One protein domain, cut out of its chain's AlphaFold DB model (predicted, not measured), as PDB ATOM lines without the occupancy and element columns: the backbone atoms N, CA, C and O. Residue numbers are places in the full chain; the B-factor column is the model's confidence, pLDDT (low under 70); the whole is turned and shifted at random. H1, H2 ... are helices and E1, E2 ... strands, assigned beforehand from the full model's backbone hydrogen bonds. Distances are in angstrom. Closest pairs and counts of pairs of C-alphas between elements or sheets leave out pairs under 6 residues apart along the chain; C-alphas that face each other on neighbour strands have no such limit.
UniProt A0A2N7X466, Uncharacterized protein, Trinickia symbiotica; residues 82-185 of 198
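Overview. This is residues 82 to 185 of the 198 residues of an uncharacterized protein of Trinickia symbiotica (UniProt A0A2N7X466). A curled sheet of five strands, E1 to E5, wraps part of the way round the short helix H1, like part of a barrel left open. At one end of the long strands E3 and E4 an arm reaches away from this curl: it holds the helix H2 and a long loop back to E4, and in it residues 152 to 163, of which 152 and 153 belong to H2, stand free. The printed part has 104 residues, with two named helices and five named strands in the order H1 E1 E2 E3 H2 E4 E5. The sheet's order is E1 - E2 - E3 - E4 - E5, all antiparallel, and the class is mixed, helices and strands. The whole is loose, with a radius of gyration of the C-alphas of 16.6 A, and flat, spanning 52 by 38 by 16 A.

Arrangement. H1, residues 82 to 91, is on the sheet, which curls round it. It makes two layers with the sheet, a helix on one face of the strands. E1, residues 99 to 103, is an edge strand, and its closest C-alpha pair with H1 is Ile 87 and Trp 102, 5.9 A. E2, residues 115 to 125, forms a hairpin with E1, with N 100 and O 118 2.9 A apart, within hydrogen-bond range. E3, residues 131 to 140, forms a hairpin with E2, with N 119 and O 135 at 2.8 A. E1, E2 and E3 are a meander, each strand the antiparallel neighbour of the one before. H2, residues 144 to 153, is not on the sheet and is apart from H1. E4, residues 167 to 178, is antiparallel to E3, with N 134 and O 173 at 2.8 A. E5, residues 181 to 184, is the other edge strand and forms a hairpin with E4, with N 176 and O 183 at 2.9 A. The closest C-alphas of H1 and E5 are those of Ala 88 and Trp 182, 5.5 A apart. In H1 every O i to N i+4 pair is within hydrogen-bond range; in H2 3 of 6 are.

Along the chain. H1 begins at C-alpha 82, (22.813, -2.762, 15.564), and is 14.3 A long from first to last C-alpha. E1 measures 13.6 A. E2 measures 27.2 A and bends by 64 degrees at residue 122. E3 measures 28.2 A. H2 measures 15.1 A and begins at C-alpha 144, (15.872, -13.624, 41.576). E4, 32.6 A, bends by 54 degrees at residue 172. E5, 10.1 A, ends at C-alpha 184, (20.717, 7.469, 15.468).

Size, cuts and confidence. The two C-alphas farthest apart are those of Ala 128 and Ala 155, 51.9 A. The printed part has no cut. The links E1 to E2 and H2 to E4 are long. The mean pLDDT of the printed part is 79.2, and residues 107 to 112 and 141 to 167 are under 70.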
ATOM      1  N   ALA A  82      24.004  -1.994  15.921       82.00
ATOM      2  CA  ALA A  82      22.813  -2.762  15.564       82.00
ATOM      3  C   ALA A  82      21.589  -2.367  16.403       82.00
ATOM      4  O   ALA A  82      20.496  -2.204  15.861       82.00
ATOM      5  N   THR A  83      21.765  -2.165  17.709       85.25
ATOM      6  CA  THR A  83      20.667  -1.768  18.601       85.25
ATOM      7  C   THR A  83      20.154  -0.370  18.302       85.25
ATOM      8  O   THR A  83      18.949  -0.175  18.150       85.25
ATOM      9  N   GLN A  84      21.065   0.590  18.151       90.19
ATOM     10  CA  GLN A  84      20.717   1.969  17.824       90.19
ATOM     11  C   GLN A  84      19.974   2.059  16.482       90.19
ATOM     12  O   GLN A  84      18.950   2.737  16.391       90.19
ATOM     13  N   ASP A  85      20.431   1.314  15.470       90.38
ATOM     14  CA  ASP A  85      19.776   1.237  14.163       90.38
ATOM     15  C   ASP A  85      18.365   0.639  14.260       90.38
ATOM     16  O   ASP A  85      17.439   1.168  13.647       90.38
ATOM     17  N   ARG A  86      18.160  -0.420  15.059       91.56
ATOM     18  CA  ARG A  86      16.828  -1.024  15.242       91.56
ATOM     19  C   ARG A  86      15.851  -0.111  15.963       91.56
ATOM     20  O   ARG A  86      14.686  -0.051  15.575       91.56
ATOM     21  N   ILE A  87      16.306   0.614  16.980       93.81
ATOM     22  CA  ILE A  87      15.470   1.594  17.679       93.81
ATOM     23  C   ILE A  87      15.094   2.736  16.724       93.81
ATOM     24  O   ILE A  87      13.924   3.112  16.651       93.81
ATOM     25  N   ALA A  88      16.059   3.261  15.962       94.75
ATOM     26  CA  ALA A  88      15.815   4.335  15.003       94.75
ATOM     27  C   ALA A  88      14.862   3.907  13.876       94.75
ATOM     28  O   ALA A  88      13.962   4.664  13.515       94.75
ATOM     29  N   GLU A  89      15.013   2.686  13.362       95.06
ATOM     30  CA  GLU A  89      14.122   2.096  12.359       95.06
ATOM     31  C   GLU A  89      12.686   1.949  12.884       95.06
ATOM     32  O   GLU A  89      11.743   2.326  12.189       95.06
ATOM     33  N   ALA A  90      12.517   1.468  14.121       96.50
ATOM     34  CA  ALA A  90      11.204   1.304  14.744       96.50
ATOM     35  C   ALA A  90      10.516   2.646  15.049       96.50
ATOM     36  O   ALA A  90       9.305   2.776  14.881       96.50
ATOM     37  N   ALA A  91      11.278   3.651  15.487       96.94
ATOM     38  CA  ALA A  91      10.737   4.950  15.881       96.94
ATOM     39  C   ALA A  91      10.513   5.913  14.707       96.94
ATOM     40  O   ALA A  91       9.648   6.786  14.767       96.94
ATOM     41  N   GLY A  92      11.280   5.760  13.629       95.88
ATOM     42  CA  GLY A  92      11.233   6.611  12.447       95.88
ATOM     43  C   GLY A  92       9.835   6.894  11.881       95.88
ATOM     44  O   GLY A  92       9.486   8.067  11.712       95.88
ATOM     45  N   PRO A  93       9.007   5.871  11.602       96.00
ATOM     46  CA  PRO A  93       7.666   6.064  11.052       96.00
ATOM     47  C   PRO A  93       6.615   6.495  12.086       96.00
ATOM     48  O   PRO A  93       5.491   6.785  11.693       96.00
ATOM     49  N   LEU A  94       6.936   6.541  13.384       96.50
ATOM     50  CA  LEU A  94       5.960   6.870  14.423       96.50
ATOM     51  C   LEU A  94       5.613   8.359  14.443       96.50
ATOM     52  O   LEU A  94       6.498   9.219  14.369       96.50
ATOM     53  N   ASP A  95       4.330   8.655  14.625       95.12
ATOM     54  CA  ASP A  95       3.865   9.980  15.021       95.12
ATOM     55  C   ASP A  95       4.195  10.261  16.495       95.12
ATOM     56  O   ASP A  95       4.479   9.352  17.283       95.12
ATOM     57  N   VAL A  96       4.165  11.538  16.886       95.81
ATOM     58  CA  VAL A  96       4.400  11.944  18.280       95.81
ATOM     59  C   VAL A  96       3.378  11.268  19.197       95.81
ATOM     60  O   VAL A  96       2.176  11.326  18.948       95.81
ATOM     61  N   GLY A  97       3.861  10.620  20.259       91.69
ATOM     62  CA  GLY A  97       3.041   9.868  21.214       91.69
ATOM     63  C   GLY A  97       2.679   8.440  20.786       91.69
ATOM     64  O   GLY A  97       2.209   7.668  21.621       91.69
ATOM     65  N   ALA A  98       2.931   8.044  19.533       93.94
ATOM     66  CA  ALA A  98       2.783   6.652  19.115       93.94
ATOM     67  C   ALA A  98       3.929   5.796  19.679       93.94
ATOM     68  O   ALA A  98       5.039   6.282  19.910       93.94
ATOM     69  N   VAL A  99       3.662   4.510  19.914       94.00
ATOM     70  CA  VAL A  99       4.608   3.588  20.555       94.00
ATOM     71  C   VAL A  99       4.805   2.350  19.683       94.00
ATOM     72  O   VAL A  99       3.825   1.760  19.231       94.00
ATOM     73  N   ALA A 100       6.052   1.918  19.506       95.12
ATOM     74  CA  ALA A 100       6.411   0.646  18.879       95.12
ATOM     75  C   ALA A 100       7.264  -0.213  19.814       95.12
ATOM     76  O   ALA A 100       7.905   0.289  20.738       95.12
ATOM     77  N   SER A 101       7.289  -1.519  19.560       94.06
ATOM     78  CA  SER A 101       8.293  -2.417  20.122       94.06
ATOM     79  C   SER A 101       9.521  -2.479  19.216       94.06
ATOM     80  O   SER A 101       9.425  -2.337  17.996       94.06
ATOM     81  N   TRP A 102      10.683  -2.711  19.815       93.50
ATOM     82  CA  TRP A 102      11.929  -2.964  19.102       93.50
ATOM     83  C   TRP A 102      12.638  -4.169  19.722       93.50
ATOM     84  O   TRP A 102      12.477  -4.464  20.909       93.50
ATOM     85  N   SER A 103      13.415  -4.889  18.917       90.56
ATOM     86  CA  SER A 103      14.251  -5.988  19.397       90.56
ATOM     87  C   SER A 103      15.452  -6.222  18.484       90.56
ATOM     88  O   SER A 103      15.417  -5.949  17.282       90.56
ATOM     89  N   VAL A 104      16.534  -6.726  19.069       86.31
ATOM     90  CA  VAL A 104      17.775  -7.074  18.373       86.31
ATOM     91  C   VAL A 104      18.123  -8.512  18.709       86.31
ATOM     92  O   VAL A 104      18.200  -8.891  19.877       86.31
ATOM     93  N   SER A 105      18.338  -9.316  17.670       79.06
ATOM     94  CA  SER A 105      18.813 -10.692  17.790       79.06
ATOM     95  C   SER A 105      20.175 -10.826  17.118       79.06
ATOM     96  O   SER A 105      20.290 -10.655  15.903       79.06
ATOM     97  N   HIS A 106      21.207 -11.144  17.894       71.69
ATOM     98  CA  HIS A 106      22.555 -11.386  17.395       71.69
ATOM     99  C   HIS A 106      22.739 -12.873  17.070       71.69
ATOM    100  O   HIS A 106      22.424 -13.745  17.877       71.69
ATOM    101  N   LYS A 107      23.275 -13.185  15.880       60.59
ATOM    102  CA  LYS A 107      23.623 -14.572  15.505       60.59
ATOM    103  C   LYS A 107      24.861 -15.089  16.243       60.59
ATOM    104  O   LYS A 107      25.009 -16.294  16.407       60.59
ATOM    105  N   ILE A 108      25.749 -14.182  16.655       60.97
ATOM    106  CA  ILE A 108      26.957 -14.487  17.420       60.97
ATOM    107  C   ILE A 108      26.758 -13.881  18.815       60.97
ATOM    108  O   ILE A 108      26.608 -12.661  18.907       60.97
ATOM    109  N   PRO A 109      26.714 -14.692  19.885       59.31
ATOM    110  CA  PRO A 109      26.398 -14.236  21.236       59.31
ATOM    111  C   PRO A 109      27.605 -13.542  21.887       59.31
ATOM    112  O   PRO A 109      28.234 -14.083  22.790       59.31
ATOM    113  N   ILE A 110      27.952 -12.356  21.385       59.94
ATOM    114  CA  ILE A 110      28.953 -11.462  21.995       59.94
ATOM    115  C   ILE A 110      28.253 -10.453  22.920       59.94
ATOM    116  O   ILE A 110      28.767 -10.155  23.991       59.94
ATOM    117  N   GLU A 111      27.052 -10.008  22.540       63.72
ATOM    118  CA  GLU A 111      26.202  -9.083  23.296       63.72
ATOM    119  C   GLU A 111      24.829  -9.736  23.562       63.72
ATOM    120  O   GLU A 111      24.309 -10.431  22.676       63.72
ATOM    121  N   PRO A 112      24.206  -9.544  24.742       67.19
ATOM    122  CA  PRO A 112      22.836  -9.978  24.998       67.19
ATOM    123  C   PRO A 112      21.842  -9.433  23.966       67.19
ATOM    124  O   PRO A 112      21.920  -8.291  23.518       67.19
ATOM    125  N   ASN A 113      20.853 -10.257  23.619       78.38
ATOM    126  CA  ASN A 113      19.703  -9.811  22.840       78.38
ATOM    127  C   ASN A 113      18.865  -8.858  23.692       78.38
ATOM    128  O   ASN A 113      18.452  -9.211  24.798       78.38
ATOM    129  N   GLN A 114      18.603  -7.668  23.167       82.69
ATOM    130  CA  GLN A 114      17.847  -6.631  23.858       82.69
ATOM    131  C   GLN A 114      16.521  -6.385  23.147       82.69
ATOM    132  O   GLN A 114      16.396  -6.575  21.934       82.69
ATOM    133  N   HIS A 115      15.523  -5.986  23.921       89.38
ATOM    134  CA  HIS A 115      14.203  -5.616  23.441       89.38
ATOM    135  C   HIS A 115      13.596  -4.573  24.373       89.38
ATOM    136  O   HIS A 115      14.055  -4.390  25.502       89.38
ATOM    137  N   GLY A 116      12.575  -3.889  23.877       91.56
ATOM    138  CA  GLY A 116      11.807  -2.939  24.659       91.56
ATOM    139  C   GLY A 116      10.830  -2.163  23.796       91.56
ATOM    140  O   GLY A 116      10.385  -2.623  22.737       91.56
ATOM    141  N   ARG A 117      10.477  -0.968  24.258       94.00
ATOM    142  CA  ARG A 117       9.516  -0.074  23.603       94.00
ATOM    143  C   ARG A 117      10.189   1.236  23.227       94.00
ATOM    144  O   ARG A 117      11.159   1.636  23.860       94.00
ATOM    145  N   VAL A 118       9.679   1.916  22.210       96.56
ATOM    146  CA  VAL A 118      10.122   3.254  21.811       96.56
ATOM    147  C   VAL A 118       8.929   4.108  21.412       96.56
ATOM    148  O   VAL A 118       7.970   3.616  20.819       96.56
ATOM    149  N   THR A 119       8.981   5.389  21.752       96.94
ATOM    150  CA  THR A 119       7.994   6.400  21.376       96.94
ATOM    151  C   THR A 119       8.686   7.691  20.966       96.94
ATOM    152  O   THR A 119       9.813   7.955  21.386       96.94
ATOM    153  N   VAL A 120       8.015   8.501  20.153       97.62
ATOM    154  CA  VAL A 120       8.480   9.840  19.782       97.62
ATOM    155  C   VAL A 120       7.910  10.843  20.782       97.62
ATOM    156  O   VAL A 120       6.694  11.026  20.838       97.62
ATOM    157  N   SER A 121       8.774  11.506  21.555       96.06
ATOM    158  CA  SER A 121       8.357  12.549  22.505       96.06
ATOM    159  C   SER A 121       8.047  13.866  21.802       96.06
ATOM    160  O   SER A 121       7.092  14.550  22.164       96.06
ATOM    161  N   ARG A 122       8.847  14.232  20.794       96.31
ATOM    162  CA  ARG A 122       8.665  15.455  20.001       96.31
ATOM    163  C   ARG A 122       9.406  15.402  18.672       96.31
ATOM    164  O   ARG A 122      10.397  14.692  18.512       96.31
ATOM    165  N   VAL A 123       8.958  16.227  17.734       96.31
ATOM    166  CA  VAL A 123       9.710  16.539  16.513       96.31
ATOM    167  C   VAL A 123      10.727  17.634  16.836       96.31
ATOM    168  O   VAL A 123      10.366  18.660  17.408       96.31
ATOM    169  N   ILE A 124      11.996  17.403  16.500       94.69
ATOM    170  CA  ILE A 124      13.090  18.366  16.706       94.69
ATOM    171  C   ILE A 124      13.178  19.318  15.512       94.69
ATOM    172  O   ILE A 124      13.348  20.520  15.687       94.69
ATOM    173  N   SER A 125      13.080  18.777  14.295       93.19
ATOM    174  CA  SER A 125      13.212  19.531  13.047       93.19
ATOM    175  C   SER A 125      12.452  18.839  11.916       93.19
ATOM    176  O   SER A 125      12.276  17.620  11.945       93.19
ATOM    177  N   THR A 126      12.021  19.622  10.924       89.75
ATOM    178  CA  THR A 126      11.406  19.147   9.673       89.75
ATOM    179  C   THR A 126      11.944  19.938   8.479       89.75
ATOM    180  O   THR A 126      12.391  21.077   8.636       89.75
ATOM    181  N   GLY A 127      11.896  19.356   7.279       87.38
ATOM    182  CA  GLY A 127      12.221  20.048   6.028       87.38
ATOM    183  C   GLY A 127      13.653  19.798   5.569       87.38
ATOM    184  O   GLY A 127      13.894  18.864   4.813       87.38
ATOM    185  N   ALA A 128      14.611  20.628   6.000       84.12
ATOM    186  CA  ALA A 128      16.019  20.449   5.619       84.12
ATOM    187  C   ALA A 128      16.639  19.195   6.262       84.12
ATOM    188  O   ALA A 128      17.445  18.506   5.642       84.12
ATOM    189  N   LEU A 129      16.236  18.907   7.502       89.31
ATOM    190  CA  LEU A 129      16.567  17.699   8.249       89.31
ATOM    191  C   LEU A 129      15.330  17.286   9.047       89.31
ATOM    192  O   LEU A 129      14.855  18.056   9.887       89.31
ATOM    193  N   ASP A 130      14.822  16.081   8.798       94.88
ATOM    194  CA  ASP A 130      13.737  15.506   9.590       94.88
ATOM    195  C   ASP A 130      14.342  14.794  10.803       94.88
ATOM    196  O   ASP A 130      14.970  13.745  10.662       94.88
ATOM    197  N   CYS A 131      14.168  15.360  11.998       96.31
ATOM    198  CA  CYS A 131      14.714  14.806  13.237       96.31
ATOM    199  C   CYS A 131      13.648  14.728  14.331       96.31
ATOM    200  O   CYS A 131      12.794  15.609  14.464       96.31
ATOM    201  N   LYS A 132      13.725  13.680  15.148       97.00
ATOM    202  CA  LYS A 132      12.789  13.376  16.233       97.00
ATOM    203  C   LYS A 132      13.550  13.085  17.520       97.00
ATOM    204  O   LYS A 132      14.630  12.500  17.486       97.00
ATOM    205  N   GLU A 133      12.971  13.480  18.645       96.00
ATOM    206  CA  GLU A 133      13.379  13.007  19.963       96.00
ATOM    207  C   GLU A 133      12.545  11.778  20.311       96.00
ATOM    208  O   GLU A 133      11.329  11.748  20.097       96.00
ATOM    209  N   ILE A 134      13.217  10.759  20.824       96.38
ATOM    210  CA  ILE A 134      12.621   9.483  21.183       96.38
ATOM    211  C   ILE A 134      12.877   9.173  22.652       96.38
ATOM    212  O   ILE A 134      13.933   9.493  23.199       96.38
ATOM    213  N   VAL A 135      11.913   8.495  23.264       94.94
ATOM    214  CA  VAL A 135      12.051   7.862  24.574       94.94
ATOM    215  C   VAL A 135      11.902   6.362  24.372       94.94
ATOM    216  O   VAL A 135      10.928   5.919  23.763       94.94
ATOM    217  N   PHE A 136      12.853   5.573  24.858       93.62
ATOM    218  CA  PHE A 136      12.820   4.118  24.727       93.62
ATOM    219  C   PHE A 136      13.124   3.413  26.043       93.62
ATOM    220  O   PHE A 136      13.849   3.948  26.881       93.62
ATOM    221  N   SER A 137      12.565   2.216  26.216       90.38
ATOM    222  CA  SER A 137      12.895   1.297  27.303       90.38
ATOM    223  C   SER A 137      13.817   0.186  26.820       90.38
ATOM    224  O   SER A 137      13.736  -0.220  25.659       90.38
ATOM    225  N   VAL A 138      14.659  -0.317  27.721       89.38
ATOM    226  CA  VAL A 138      15.299  -1.633  27.600       89.38
ATOM    227  C   VAL A 138      14.740  -2.517  28.704       89.38
ATOM    228  O   VAL A 138      14.844  -2.176  29.886       89.38
ATOM    229  N   ASP A 139      14.167  -3.648  28.320       85.69
ATOM    230  CA  ASP A 139      13.563  -4.580  29.260       85.69
ATOM    231  C   ASP A 139      14.667  -5.505  29.793       85.69
ATOM    232  O   ASP A 139      15.339  -6.211  29.032       85.69
ATOM    233  N   ARG A 140      14.898  -5.491  31.113       73.38
ATOM    234  CA  ARG A 140      15.875  -6.386  31.747       73.38
ATOM    235  C   ARG A 140      15.199  -7.594  32.391       73.38
ATOM    236  O   ARG A 140      14.179  -7.437  33.069       73.38
ATOM    237  N   PRO A 141      15.785  -8.798  32.257       64.06
ATOM    238  CA  PRO A 141      15.334  -9.940  33.031       64.06
ATOM    239  C   PRO A 141      15.575  -9.668  34.518       64.06
ATOM    240  O   PRO A 141      16.657  -9.248  34.923       64.06
ATOM    241  N   VAL A 142      14.556  -9.921  35.334       57.56
ATOM    242  CA  VAL A 142      14.636  -9.772  36.789       57.56
ATOM    243  C   VAL A 142      15.501 -10.888  37.341       57.56
ATOM    244  O   VAL A 142      15.150 -12.067  37.234       57.56
ATOM    245  N   ASP A 143      16.625 -10.549  37.958       57.47
ATOM    246  CA  ASP A 143      17.378 -11.524  38.725       57.47
ATOM    247  C   ASP A 143      16.631 -11.840  40.033       57.47
ATOM    248  O   ASP A 143      16.012 -10.987  40.676       57.47
ATOM    249  N   LYS A 144      16.669 -13.112  40.446       53.56
ATOM    250  CA  LYS A 144      15.872 -13.624  41.576       53.56
ATOM    251  C   LYS A 144      16.148 -12.904  42.910       53.56
ATOM    252  O   LYS A 144      15.333 -13.011  43.821       53.56
ATOM    253  N   ARG A 145      17.269 -12.177  43.038       56.97
ATOM    254  CA  ARG A 145      17.612 -11.370  44.223       56.97
ATOM    255  C   ARG A 145      16.858 -10.038  44.248       56.97
ATOM    256  O   ARG A 145      16.308  -9.683  45.287       56.97
ATOM    257  N   SER A 146      16.748  -9.359  43.108       53.88
ATOM    258  CA  SER A 146      15.998  -8.100  42.965       53.88
ATOM    259  C   SER A 146      14.485  -8.292  43.061       53.88
ATOM    260  O   SER A 146      13.783  -7.410  43.551       53.88
ATOM    261  N   ALA A 147      13.978  -9.473  42.689       54.88
ATOM    262  CA  ALA A 147      12.575  -9.842  42.897       54.88
ATOM    263  C   ALA A 147      12.180  -9.837  44.391       54.88
ATOM    264  O   ALA A 147      11.072  -9.434  44.739       54.88
ATOM    265  N   GLY A 148      13.099 -10.227  45.287       50.97
ATOM    266  CA  GLY A 148      12.884 -10.174  46.738       50.97
ATOM    267  C   GLY A 148      12.833  -8.748  47.295       50.97
ATOM    268  O   GLY A 148      12.033  -8.469  48.185       50.97
ATOM    269  N   ALA A 149      13.632  -7.830  46.739       53.66
ATOM    270  CA  ALA A 149      13.638  -6.416  47.122       53.66
ATOM    271  C   ALA A 149      12.425  -5.641  46.567       53.66
ATOM    272  O   ALA A 149      11.838  -4.826  47.280       53.66
ATOM    273  N   ALA A 150      11.997  -5.931  45.332       53.41
ATOM    274  CA  ALA A 150      10.810  -5.324  44.721       53.41
ATOM    275  C   ALA A 150       9.520  -5.645  45.502       53.41
ATOM    276  O   ALA A 150       8.692  -4.759  45.711       53.41
ATOM    277  N   ASN A 151       9.398  -6.874  46.021       53.09
ATOM    278  CA  ASN A 151       8.272  -7.293  46.865       53.09
ATOM    279  C   ASN A 151       8.231  -6.581  48.234       53.09
ATOM    280  O   ASN A 151       7.158  -6.442  48.819       53.09
ATOM    281  N   ALA A 152       9.375  -6.117  48.754       50.12
ATOM    282  CA  ALA A 152       9.438  -5.346  49.998       50.12
ATOM    283  C   ALA A 152       9.075  -3.863  49.783       50.12
ATOM    284  O   ALA A 152       8.426  -3.256  50.634       50.12
ATOM    285  N   ALA A 153       9.440  -3.287  48.632       51.41
ATOM    286  CA  ALA A 153       9.117  -1.903  48.278       51.41
ATOM    287  C   ALA A 153       7.642  -1.710  47.860       51.41
ATOM    288  O   ALA A 153       7.048  -0.674  48.166       51.41
ATOM    289  N   SER A 154       7.008  -2.711  47.232       51.44
ATOM    290  CA  SER A 154       5.586  -2.654  46.844       51.44
ATOM    291  C   SER A 154       4.608  -2.669  48.027       51.44
ATOM    292  O   SER A 154       3.418  -2.434  47.836       51.44
ATOM    293  N   ALA A 155       5.085  -2.925  49.249       52.59
ATOM    294  CA  ALA A 155       4.286  -2.817  50.470       52.59
ATOM    295  C   ALA A 155       4.148  -1.365  50.982       52.59
ATOM    296  O   ALA A 155       3.333  -1.115  51.867       52.59
ATOM    297  N   ALA A 156       4.918  -0.409  50.439       51.28
ATOM    298  CA  ALA A 156       5.048   0.940  50.995       51.28
ATOM    299  C   ALA A 156       4.421   2.080  50.162       51.28
ATOM    300  O   ALA A 156       4.380   3.209  50.646       51.28
ATOM    301  N   SER A 157       3.928   1.852  48.935       45.31
ATOM    302  CA  SER A 157       3.347   2.943  48.129       45.31
ATOM    303  C   SER A 157       2.221   2.479  47.203       45.31
ATOM    304  O   SER A 157       2.428   1.735  46.247       45.31
ATOM    305  N   ALA A 158       0.998   2.922  47.504       52.41
ATOM    306  CA  ALA A 158      -0.204   2.617  46.742       52.41
ATOM    307  C   ALA A 158      -0.374   3.579  45.553       52.41
ATOM    308  O   ALA A 158      -1.138   4.537  45.623       52.41
ATOM    309  N   VAL A 159       0.283   3.271  44.433       40.72
ATOM    310  CA  VAL A 159      -0.206   3.609  43.085       40.72
ATOM    311  C   VAL A 159      -0.035   2.354  42.229       40.72
ATOM    312  O   VAL A 159       1.077   1.965  41.885       40.72
ATOM    313  N   LYS A 160      -1.143   1.666  41.928       36.00
ATOM    314  CA  LYS A 160      -1.142   0.462  41.087       36.00
ATOM    315  C   LYS A 160      -0.982   0.858  39.619       36.00
ATOM    316  O   LYS A 160      -1.961   1.207  38.970       36.00
ATOM    317  N   VAL A 161       0.228   0.720  39.090       39.81
ATOM    318  CA  VAL A 161       0.446   0.473  37.660       39.81
ATOM    319  C   VAL A 161       0.893  -0.980  37.544       39.81
ATOM    320  O   VAL A 161       1.908  -1.372  38.111       39.81
ATOM    321  N   SER A 162       0.066  -1.802  36.906       41.25
ATOM    322  CA  SER A 162       0.293  -3.238  36.757       41.25
ATOM    323  C   SER A 162       1.115  -3.497  35.496       41.25
ATOM    324  O   SER A 162       0.536  -3.666  34.432       41.25
ATOM    325  N   GLU A 163       2.437  -3.575  35.626       44.03
ATOM    326  CA  GLU A 163       3.330  -4.135  34.604       44.03
ATOM    327  C   GLU A 163       4.284  -5.135  35.291       44.03
ATOM    328  O   GLU A 163       4.759  -4.896  36.401       44.03
ATOM    329  N   SER A 164       4.488  -6.290  34.648       43.31
ATOM    330  CA  SER A 164       5.373  -7.408  35.036       43.31
ATOM    331  C   SER A 164       6.753  -6.929  35.533       43.31
ATOM    332  O   SER A 164       7.233  -5.925  35.013       43.31
ATOM    333  N   PRO A 165       7.449  -7.612  36.471       45.06
ATOM    334  CA  PRO A 165       8.605  -7.040  37.170       45.06
ATOM    335  C   PRO A 165       9.867  -6.831  36.316       45.06
ATOM    336  O   PRO A 165      10.920  -6.597  36.900       45.06
ATOM    337  N   ALA A 166       9.809  -6.895  34.978       53.62
ATOM    338  CA  ALA A 166      10.910  -6.437  34.136       53.62
ATOM    339  C   ALA A 166      11.260  -4.994  34.526       53.62
ATOM    340  O   ALA A 166      10.414  -4.097  34.502       53.62
ATOM    341  N   GLN A 167      12.500  -4.778  34.964       62.00
ATOM    342  CA  GLN A 167      12.957  -3.431  35.264       62.00
ATOM    343  C   GLN A 167      13.183  -2.725  33.931       62.00
ATOM    344  O   GLN A 167      14.183  -2.965  33.256       62.00
ATOM    345  N   ASN A 168      12.202  -1.914  33.542       73.25
ATOM    346  CA  ASN A 168      12.246  -1.125  32.322       73.25
ATOM    347  C   ASN A 168      13.086   0.122  32.592       73.25
ATOM    348  O   ASN A 168      12.660   1.031  33.307       73.25
ATOM    349  N   GLU A 169      14.292   0.162  32.038       83.75
ATOM    350  CA  GLU A 169      15.128   1.357  32.099       83.75
ATOM    351  C   GLU A 169      14.816   2.265  30.919       83.75
ATOM    352  O   GLU A 169      14.928   1.841  29.767       83.75
ATOM    353  N   PHE A 170      14.428   3.506  31.207       88.56
ATOM    354  CA  PHE A 170      14.045   4.489  30.200       88.56
ATOM    355  C   PHE A 170      15.195   5.417  29.833       88.56
ATOM    356  O   PHE A 170      15.977   5.851  30.680       88.56
ATOM    357  N   TYR A 171      15.245   5.771  28.556       89.50
ATOM    358  CA  TYR A 171      16.323   6.531  27.957       89.50
ATOM    359  C   TYR A 171      15.799   7.501  26.901       89.50
ATOM    360  O   TYR A 171      14.816   7.208  26.226       89.50
ATOM    361  N   VAL A 172      16.488   8.632  26.732       93.25
ATOM    362  CA  VAL A 172      16.177   9.647  25.714       93.25
ATOM    363  C   VAL A 172      17.289   9.687  24.673       93.25
ATOM    364  O   VAL A 172      18.464   9.566  25.024       93.25
ATOM    365  N   ALA A 173      16.922   9.850  23.405       93.81
ATOM    366  CA  ALA A 173      17.858  10.050  22.304       93.81
ATOM    367  C   ALA A 173      17.217  10.854  21.167       93.81
ATOM    368  O   ALA A 173      16.000  11.027  21.116       93.81
ATOM    369  N   SER A 174      18.037  11.317  20.229       95.12
ATOM    370  CA  SER A 174      17.590  11.888  18.960       95.12
ATOM    371  C   SER A 174      17.879  10.946  17.792       95.12
ATOM    372  O   SER A 174      18.903  10.255  17.750       95.12
ATOM    373  N   ILE A 175      16.972  10.946  16.817       95.88
ATOM    374  CA  ILE A 175      17.133  10.284  15.520       95.88
ATOM    375  C   ILE A 175      16.895  11.289  14.397       95.88
ATOM    376  O   ILE A 175      16.078  12.200  14.540       95.88
ATOM    377  N   CYS A 176      17.576  11.108  13.273       95.88
ATOM    378  CA  CYS A 176      17.415  11.935  12.082       95.88
ATOM    379  C   CYS A 176      17.267  11.065  10.835       95.88
ATOM    380  O   CYS A 176      17.760   9.937  10.776       95.88
ATOM    381  N   ARG A 177      16.564  11.587   9.835       94.56
ATOM    382  CA  ARG A 177      16.362  10.924   8.553       94.56
ATOM    383  C   ARG A 177      17.568  11.154   7.642       94.56
ATOM    384  O   ARG A 177      17.866  12.286   7.276       94.56
ATOM    385  N   ASP A 178      18.224  10.067   7.259       92.75
ATOM    386  CA  ASP A 178      19.299  10.013   6.269       92.75
ATOM    387  C   ASP A 178      18.774   9.311   5.004       92.75
ATOM    388  O   ASP A 178      18.621   8.083   4.935       92.75
ATOM    389  N   GLY A 179      18.379  10.119   4.018       90.50
ATOM    390  CA  GLY A 179      17.686   9.658   2.819       90.50
ATOM    391  C   GLY A 179      16.380   8.922   3.146       90.50
ATOM    392  O   GLY A 179      15.417   9.495   3.660       90.50
ATOM    393  N   ALA A 180      16.325   7.629   2.824       89.25
ATOM    394  CA  ALA A 180      15.154   6.791   3.089       89.25
ATOM    395  C   ALA A 180      15.153   6.144   4.487       89.25
ATOM    396  O   ALA A 180      14.164   5.509   4.850       89.25
ATOM    397  N   LYS A 181      16.241   6.260   5.258       93.81
ATOM    398  CA  LYS A 181      16.418   5.550   6.532       93.81
ATOM    399  C   LYS A 181      16.430   6.520   7.705       93.81
ATOM    400  O   LYS A 181      16.871   7.654   7.579       93.81
ATOM    401  N   TRP A 182      15.982   6.050   8.860       95.19
ATOM    402  CA  TRP A 182      16.149   6.763  10.122       95.19
ATOM    403  C   TRP A 182      17.410   6.268  10.816       95.19
ATOM    404  O   TRP A 182      17.669   5.065  10.858       95.19
ATOM    405  N   LYS A 183      18.211   7.204  11.320       94.19
ATOM    406  CA  LYS A 183      19.509   6.940  11.930       94.19
ATOM    407  C   LYS A 183      19.613   7.590  13.294       94.19
ATOM    408  O   LYS A 183      19.056   8.660  13.536       94.19
ATOM    409  N   TRP A 184      20.341   6.920  14.177       92.69
ATOM    410  CA  TRP A 184      20.717   7.469  15.468       92.69
ATOM    411  C   TRP A 184      21.539   8.747  15.276       92.69
ATOM    412  O   TRP A 184      22.501   8.751  14.511       92.69
ATOM    413  N   ALA A 185      21.139   9.828  15.944       90.81
ATOM    414  CA  ALA A 185      21.752  11.150  15.800       90.81
ATOM    415  C   ALA A 185      22.255  11.726  17.133       90.81
ATOM    416  O   ALA A 185      22.848  12.805  17.161       90.81
TER     417      ALA A 185